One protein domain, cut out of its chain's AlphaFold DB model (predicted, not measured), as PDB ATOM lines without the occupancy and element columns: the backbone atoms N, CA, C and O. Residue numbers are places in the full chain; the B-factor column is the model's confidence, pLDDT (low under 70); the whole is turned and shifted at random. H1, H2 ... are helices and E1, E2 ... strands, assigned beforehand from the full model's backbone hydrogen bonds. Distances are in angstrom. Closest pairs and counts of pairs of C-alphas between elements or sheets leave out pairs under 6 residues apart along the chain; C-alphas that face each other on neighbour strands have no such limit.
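This is residues 60 to 111 of the 111 residues of the protein "CheW-like domain-containing protein" of Moorea sp. SIO2I5 (UniProt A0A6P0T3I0). A long two-stranded hairpin, E1 and E2, makes most of the length, with one short helix, H1, following E2 at the end away from the turn. Before the hairpin comes a long stretch with no named element, residues 60 to 82, of which 68 to 69 pair with the side of E1 away from E2. The printed part has 52 residues, with two named strands and one named helix in the order E1, E2, H1; the sheet, order E1 - E2, is antiparallel. The class is mixed, helices and strands, though under half of the residues are in named elements. The whole is loose, with a radius of gyration of the C-alphas of 12.6 A, and elongated, spanning 41 by 21 by 19 A.

Residues 68 to 69 form a short antiparallel pairing with residues 85 to 86 of E1, residues 83 to 91. E1 and E2, residues 94 to 101, are antiparallel neighbours in a hairpin, their directions 158 degrees apart. The C-alphas of Thr 86 and Phe 99 face each other at 4.6 A. N 87 and O 98 are within hydrogen-bond range at 2.9 A, as are N 96 and O 89 at 2.8 A. H1, residues 103 to 108, is near E1, with 5 pairs of C-alphas within 10 A but no pair within 8 A. In H1 every O i to N i+4 pair is within hydrogen-bond range.

E1 runs 22.2 A from C-alpha 83 at (-26.610, -16.200, 13.428) to C-alpha 91. E2 covers 22.0 A from C-alpha 94 at (-35.407, 4.261, 11.535) to C-alpha 101. H1 measures 8.7 A and ends with C-alpha 108 at (-21.507, -26.317, 19.378).

The C-alphas farthest apart, those of Glu 92 and Pro 111, are 42.0 A apart. The printed part has no cut, and the links E1 to E2 and E2 to H1 are tight. Mean pLDDT of the printed part is 79.1; residues 74 to 79, 92 to 93 and 108 to 111 are under 70.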
ATOM      1  N   VAL A  60     -41.064  -8.555  20.419       85.25
ATOM      2  CA  VAL A  60     -41.483  -8.068  19.103       85.25
ATOM      3  C   VAL A  60     -41.987  -9.233  18.268       85.25
ATOM      4  O   VAL A  60     -41.325 -10.269  18.174       85.25
ATOM      5  N   GLU A  61     -43.152  -9.057  17.649       86.50
ATOM      6  CA  GLU A  61     -43.651  -9.990  16.644       86.50
ATOM      7  C   GLU A  61     -42.888  -9.790  15.334       86.50
ATOM      8  O   GLU A  61     -42.805  -8.684  14.797       86.50
ATOM      9  N   LEU A  62     -42.305 -10.874  14.829       86.56
ATOM     10  CA  LEU A  62     -41.524 -10.891  13.598       86.56
ATOM     11  C   LEU A  62     -42.222 -11.781  12.563       86.56
ATOM     12  O   LEU A  62     -42.174 -13.009  12.688       86.56
ATOM     13  N   PRO A  63     -42.857 -11.188  11.537       86.38
ATOM     14  CA  PRO A  63     -43.410 -11.931  10.414       86.38
ATOM     15  C   PRO A  63     -42.345 -12.780   9.707       86.38
ATOM     16  O   PRO A  63     -41.194 -12.366   9.533       86.38
ATOM     17  N   GLN A  64     -42.721 -13.991   9.291       85.19
ATOM     18  CA  GLN A  64     -41.778 -14.953   8.710       85.19
ATOM     19  C   GLN A  64     -41.172 -14.476   7.385       85.19
ATOM     20  O   GLN A  64     -40.007 -14.745   7.108       85.19
ATOM     21  N   ASP A  65     -41.933 -13.740   6.585       88.69
ATOM     22  CA  ASP A  65     -41.505 -13.136   5.322       88.69
ATOM     23  C   ASP A  65     -40.430 -12.048   5.504       88.69
ATOM     24  O   ASP A  65     -39.649 -11.776   4.586       88.69
ATOM     25  N   MET A  66     -40.331 -11.472   6.704       87.06
ATOM     26  CA  MET A  66     -39.280 -10.518   7.060       87.06
ATOM     27  C   MET A  66     -37.979 -11.206   7.488       87.06
ATOM     28  O   MET A  66     -36.926 -10.562   7.497       87.06
ATOM     29  N   MET A  67     -38.017 -12.504   7.809       89.81
ATOM     30  CA  MET A  67     -36.841 -13.278   8.202       89.81
ATOM     31  C   MET A  67     -36.114 -13.830   6.977       89.81
ATOM     32  O   MET A  67     -36.578 -14.737   6.290       89.81
ATOM     33  N   ARG A  68     -34.914 -13.313   6.724       90.31
ATOM     34  CA  ARG A  68     -34.047 -13.757   5.630       90.31
ATOM     35  C   ARG A  68     -32.890 -14.589   6.180       90.31
ATOM     36  O   ARG A  68     -32.183 -14.096   7.065       90.31
ATOM     37  N   PRO A  69     -32.660 -15.817   5.684       89.06
ATOM     38  CA  PRO A  69     -31.532 -16.630   6.125       89.06
ATOM     39  C   PRO A  69     -30.213 -15.957   5.748       89.06
ATOM     40  O   PRO A  69     -30.083 -15.384   4.663       89.06
ATOM     41  N   ILE A  70     -29.211 -16.053   6.624       84.06
ATOM     42  CA  ILE A  70     -27.870 -15.563   6.296       84.06
ATOM     43  C   ILE A  70     -27.232 -16.496   5.258       84.06
ATOM     44  O   ILE A  70     -27.157 -17.711   5.503       84.06
ATOM     45  N   PRO A  71     -26.741 -15.968   4.113       81.38
ATOM     46  CA  PRO A  71     -26.067 -16.786   3.116       81.38
ATOM     47  C   PRO A  71     -24.816 -17.448   3.697       81.38
ATOM     48  O   PRO A  71     -24.066 -16.841   4.458       81.38
ATOM     49  N   LYS A  72     -24.557 -18.694   3.292       73.44
ATOM     50  CA  LYS A  72     -23.447 -19.502   3.827       73.44
ATOM     51  C   LYS A  72     -22.072 -18.845   3.656       73.44
ATOM     52  O   LYS A  72     -21.217 -19.039   4.509       73.44
ATOM     53  N   SER A  73     -21.875 -18.045   2.607       75.00
ATOM     54  CA  SER A  73     -20.637 -17.284   2.376       75.00
ATOM     55  C   SER A  73     -20.323 -16.299   3.505       75.00
ATOM     56  O   SER A  73     -19.162 -16.108   3.843       75.00
ATOM     57  N   TYR A  74     -21.347 -15.718   4.135       69.50
ATOM     58  CA  TYR A  74     -21.171 -14.805   5.262       69.50
ATOM     59  C   TYR A  74     -20.923 -15.533   6.581       69.50
ATOM     60  O   TYR A  74     -20.323 -14.952   7.477       69.50
ATOM     61  N   ARG A  75     -21.310 -16.810   6.700       66.12
ATOM     62  CA  ARG A  75     -21.013 -17.609   7.899       66.12
ATOM     63  C   ARG A  75     -19.524 -17.893   8.067       66.12
ATOM     64  O   ARG A  75     -19.122 -18.250   9.151       66.12
ATOM     65  N   GLN A  76     -18.697 -17.715   7.037       62.38
ATOM     66  CA  GLN A  76     -17.241 -17.851   7.177       62.38
ATOM     67  C   GLN A  76     -16.602 -16.674   7.935       62.38
ATOM     68  O   GLN A  76     -15.434 -16.748   8.311       62.38
ATOM     69  N   ALA A  77     -17.350 -15.589   8.170       61.88
ATOM     70  CA  ALA A  77     -16.967 -14.558   9.122       61.88
ATOM     71  C   ALA A  77     -17.359 -15.033  10.531       61.88
ATOM     72  O   ALA A  77     -18.545 -15.192  10.815       61.88
ATOM     73  N   SER A  78     -16.363 -15.250  11.392       64.75
ATOM     74  CA  SER A  78     -16.447 -15.899  12.719       64.75
ATOM     75  C   SER A  78     -17.669 -15.533  13.573       64.75
ATOM     76  O   SER A  78     -18.242 -16.376  14.257       64.75
ATOM     77  N   VAL A  79     -18.090 -14.273  13.531       66.81
ATOM     78  CA  VAL A  79     -19.190 -13.732  14.339       66.81
ATOM     79  C   VAL A  79     -20.575 -14.101  13.783       66.81
ATOM     80  O   VAL A  79     -21.545 -14.200  14.529       66.81
ATOM     81  N   LEU A  80     -20.692 -14.335  12.474       73.94
ATOM     82  CA  LEU A  80     -21.957 -14.666  11.811       73.94
ATOM     83  C   LEU A  80     -22.274 -16.169  11.841       73.94
ATOM     84  O   LEU A  80     -23.389 -16.550  11.487       73.94
ATOM     85  N   GLU A  81     -21.343 -17.017  12.292       78.00
ATOM     86  CA  GLU A  81     -21.575 -18.458  12.482       78.00
ATOM     87  C   GLU A  81     -22.722 -18.730  13.458       78.00
ATOM     88  O   GLU A  81     -23.518 -19.635  13.250       78.00
ATOM     89  N   MET A  82     -22.866 -17.908  14.497       81.44
ATOM     90  CA  MET A  82     -23.926 -18.060  15.497       81.44
ATOM     91  C   MET A  82     -25.280 -17.476  15.071       81.44
ATOM     92  O   MET A  82     -26.239 -17.548  15.839       81.44
ATOM     93  N   ILE A  83     -25.392 -16.883  13.877       86.25
ATOM     94  CA  ILE A  83     -26.610 -16.200  13.428       86.25
ATOM     95  C   ILE A  83     -27.257 -16.978  12.279       86.25
ATOM     96  O   ILE A  83     -26.652 -17.237  11.238       86.25
ATOM     97  N   SER A  84     -28.535 -17.323  12.443       87.56
ATOM     98  CA  SER A  84     -29.284 -18.080  11.432       87.56
ATOM     99  C   SER A  84     -29.971 -17.178  10.404       87.56
ATOM    100  O   SER A  84     -29.928 -17.455   9.201       87.56
ATOM    101  N   HIS A  85     -30.589 -16.091  10.874       90.81
ATOM    102  CA  HIS A  85     -31.435 -15.206  10.077       90.81
ATOM    103  C   HIS A  85     -31.203 -13.738  10.426       90.81
ATOM    104  O   HIS A  85     -30.669 -13.390  11.478       90.81
ATOM    105  N   THR A  86     -31.663 -12.872   9.533       90.38
ATOM    106  CA  THR A  86     -31.753 -11.430   9.741       90.38
ATOM    107  C   THR A  86     -33.151 -10.953   9.415       90.38
ATOM    108  O   THR A  86     -33.776 -11.470   8.492       90.38
ATOM    109  N   ALA A  87     -33.621  -9.955  10.145       90.50
ATOM    110  CA  ALA A  87     -34.862  -9.261   9.856       90.50
ATOM    111  C   ALA A  87     -34.633  -7.751   9.910       90.50
ATOM    112  O   ALA A  87     -33.743  -7.274  10.615       90.50
ATOM    113  N   VAL A  88     -35.413  -6.992   9.146       88.50
ATOM    114  CA  VAL A  88     -35.377  -5.526   9.171       88.50
ATOM    115  C   VAL A  88     -36.769  -5.039   9.513       88.50
ATOM    116  O   VAL A  88     -37.666  -5.164   8.688       88.50
ATOM    117  N   ILE A  89     -36.941  -4.500  10.716       85.44
ATOM    118  CA  ILE A  89     -38.213  -3.960  11.185       85.44
ATOM    119  C   ILE A  89     -38.240  -2.449  10.921       85.44
ATOM    120  O   ILE A  89     -37.314  -1.745  11.342       85.44
ATOM    121  N   PRO A  90     -39.263  -1.924  10.230       79.69
ATOM    122  CA  PRO A  90     -39.486  -0.487  10.157       79.69
ATOM    123  C   PRO A  90     -39.922   0.035  11.533       79.69
ATOM    124  O   PRO A  90     -40.865  -0.474  12.128       79.69
ATOM    125  N   ASN A  91     -39.224   1.044  12.041       76.00
ATOM    126  CA  ASN A  91     -39.581   1.800  13.236       76.00
ATOM    127  C   ASN A  91     -39.789   3.269  12.820       76.00
ATOM    128  O   ASN A  91     -39.155   3.733  11.872       76.00
ATOM    129  N   GLU A  92     -40.664   3.995  13.516       68.62
ATOM    130  CA  GLU A  92     -41.195   5.330  13.173       68.62
ATOM    131  C   GLU A  92     -40.126   6.350  12.722       68.62
ATOM    132  O   GLU A  92     -40.409   7.234  11.918       68.62
ATOM    133  N   ALA A  93     -38.881   6.213  13.193       67.31
ATOM    134  CA  ALA A  93     -37.756   7.078  12.825       67.31
ATOM    135  C   ALA A  93     -36.561   6.355  12.164       67.31
ATOM    136  O   ALA A  93     -35.607   7.016  11.754       67.31
ATOM    137  N   SER A  94     -36.548   5.017  12.083       76.81
ATOM    138  CA  SER A  94     -35.407   4.261  11.535       76.81
ATOM    139  C   SER A  94     -35.742   2.809  11.183       76.81
ATOM    140  O   SER A  94     -36.703   2.231  11.670       76.81
ATOM    141  N   THR A  95     -34.915   2.168  10.359       80.62
ATOM    142  CA  THR A  95     -34.976   0.713  10.167       80.62
ATOM    143  C   THR A  95     -34.111   0.011  11.208       80.62
ATOM    144  O   THR A  95     -32.890   0.191  11.213       80.62
ATOM    145  N   GLN A  96     -34.709  -0.836  12.040       85.19
ATOM    146  CA  GLN A  96     -33.980  -1.661  12.994       85.19
ATOM    147  C   GLN A  96     -33.640  -3.013  12.364       85.19
ATOM    148  O   GLN A  96     -34.521  -3.756  11.936       85.19
ATOM    149  N   LYS A  97     -32.350  -3.353  12.316       87.38
ATOM    150  CA  LYS A  97     -31.895  -4.677  11.880       87.38
ATOM    151  C   LYS A  97     -31.773  -5.600  13.088       87.38
ATOM    152  O   LYS A  97     -31.096  -5.263  14.053       87.38
ATOM    153  N   ILE A  98     -32.397  -6.766  13.006       89.19
ATOM    154  CA  ILE A  98     -32.363  -7.812  14.024       89.19
ATOM    155  C   ILE A  98     -31.614  -9.013  13.461       89.19
ATOM    156  O   ILE A  98     -31.858  -9.436  12.331       89.19
ATOM    157  N   PHE A  99     -30.708  -9.569  14.261       87.81
ATOM    158  CA  PHE A  99     -30.004 -10.812  13.974       87.81
ATOM    159  C   PHE A  99     -30.561 -11.910  14.877       87.81
ATOM    160  O   PHE A  99     -30.631 -11.740  16.092       87.81
ATOM    161  N   LEU A 100     -30.971 -13.030  14.284       89.25
ATOM    162  CA  LEU A 100     -31.525 -14.158  15.023       89.25
ATOM    163  C   LEU A 100     -30.409 -15.114  15.444       89.25
ATOM    164  O   LEU A 100     -29.861 -15.851  14.615       89.25
ATOM    165  N   LEU A 101     -30.104 -15.104  16.739       87.06
ATOM    166  CA  LEU A 101     -29.122 -15.984  17.361       87.06
ATOM    167  C   LEU A 101     -29.608 -17.443  17.350       87.06
ATOM    168  O   LEU A 101     -30.711 -17.746  17.803       87.06
ATOM    169  N   ASP A 102     -28.771 -18.350  16.853       85.81
ATOM    170  CA  ASP A 102     -29.036 -19.787  16.823       85.81
ATOM    171  C   ASP A 102     -28.359 -20.490  18.000       85.81
ATOM    172  O   ASP A 102     -27.171 -20.808  17.970       85.81
ATOM    173  N   LEU A 103     -29.142 -20.779  19.037       79.62
ATOM    174  CA  LEU A 103     -28.651 -21.393  20.269       79.62
ATOM    175  C   LEU A 103     -28.035 -22.789  20.067       79.62
ATOM    176  O   LEU A 103     -27.197 -23.194  20.870       79.62
ATOM    177  N   GLN A 104     -28.412 -23.519  19.014       79.44
ATOM    178  CA  GLN A 104     -27.811 -24.824  18.717       79.44
ATOM    179  C   GLN A 104     -26.386 -24.645  18.186       79.44
ATOM    180  O   GLN A 104     -25.459 -25.305  18.657       79.44
ATOM    181  N   GLN A 105     -26.195 -23.700  17.259       77.25
ATOM    182  CA  GLN A 105     -24.866 -23.361  16.737       77.25
ATOM    183  C   GLN A 105     -23.979 -22.766  17.832       77.25
ATOM    184  O   GLN A 105     -22.809 -23.118  17.943       77.25
ATOM    185  N   VAL A 106     -24.547 -21.941  18.711       75.44
ATOM    186  CA  VAL A 106     -23.845 -21.407  19.886       75.44
ATOM    187  C   VAL A 106     -23.321 -22.513  20.796       75.44
ATOM    188  O   VAL A 106     -22.156 -22.468  21.188       75.44
ATOM    189  N   GLY A 107     -24.149 -23.514  21.107       70.06
ATOM    190  CA  GLY A 107     -23.744 -24.633  21.959       70.06
ATOM    191  C   GLY A 107     -22.588 -25.424  21.389       70.06
ATOM    192  O   GLY A 107     -21.666 -25.764  22.122       70.06
ATOM    193  N   ALA A 108     -22.596 -25.645  20.076       68.25
ATOM    194  CA  ALA A 108     -21.507 -26.317  19.378       68.25
ATOM    195  C   ALA A 108     -20.183 -25.524  19.412       68.25
ATOM    196  O   ALA A 108     -19.112 -26.116  19.312       68.25
ATOM    197  N   LEU A 109     -20.238 -24.197  19.575       64.00
ATOM    198  CA  LEU A 109     -19.073 -23.301  19.650       64.00
ATOM    199  C   LEU A 109     -18.541 -23.094  21.077       64.00
ATOM    200  O   LEU A 109     -17.557 -22.361  21.273       64.00
ATOM    201  N   THR A 110     -19.196 -23.684  22.076       57.47
ATOM    202  CA  THR A 110     -18.738 -23.694  23.465       57.47
ATOM    203  C   THR A 110     -18.339 -25.119  23.851       57.47
ATOM    204  O   THR A 110     -19.211 -25.982  23.830       57.47
ATOM    205  N   PRO A 111     -17.064 -25.380  24.194       47.34
ATOM    206  CA  PRO A 111     -16.644 -26.688  24.688       47.34
ATOM    207  C   PRO A 111     -17.298 -27.028  26.035       47.34
ATOM    208  O   PRO A 111     -17.804 -26.097  26.729       47.34
TER     209      PRO A 111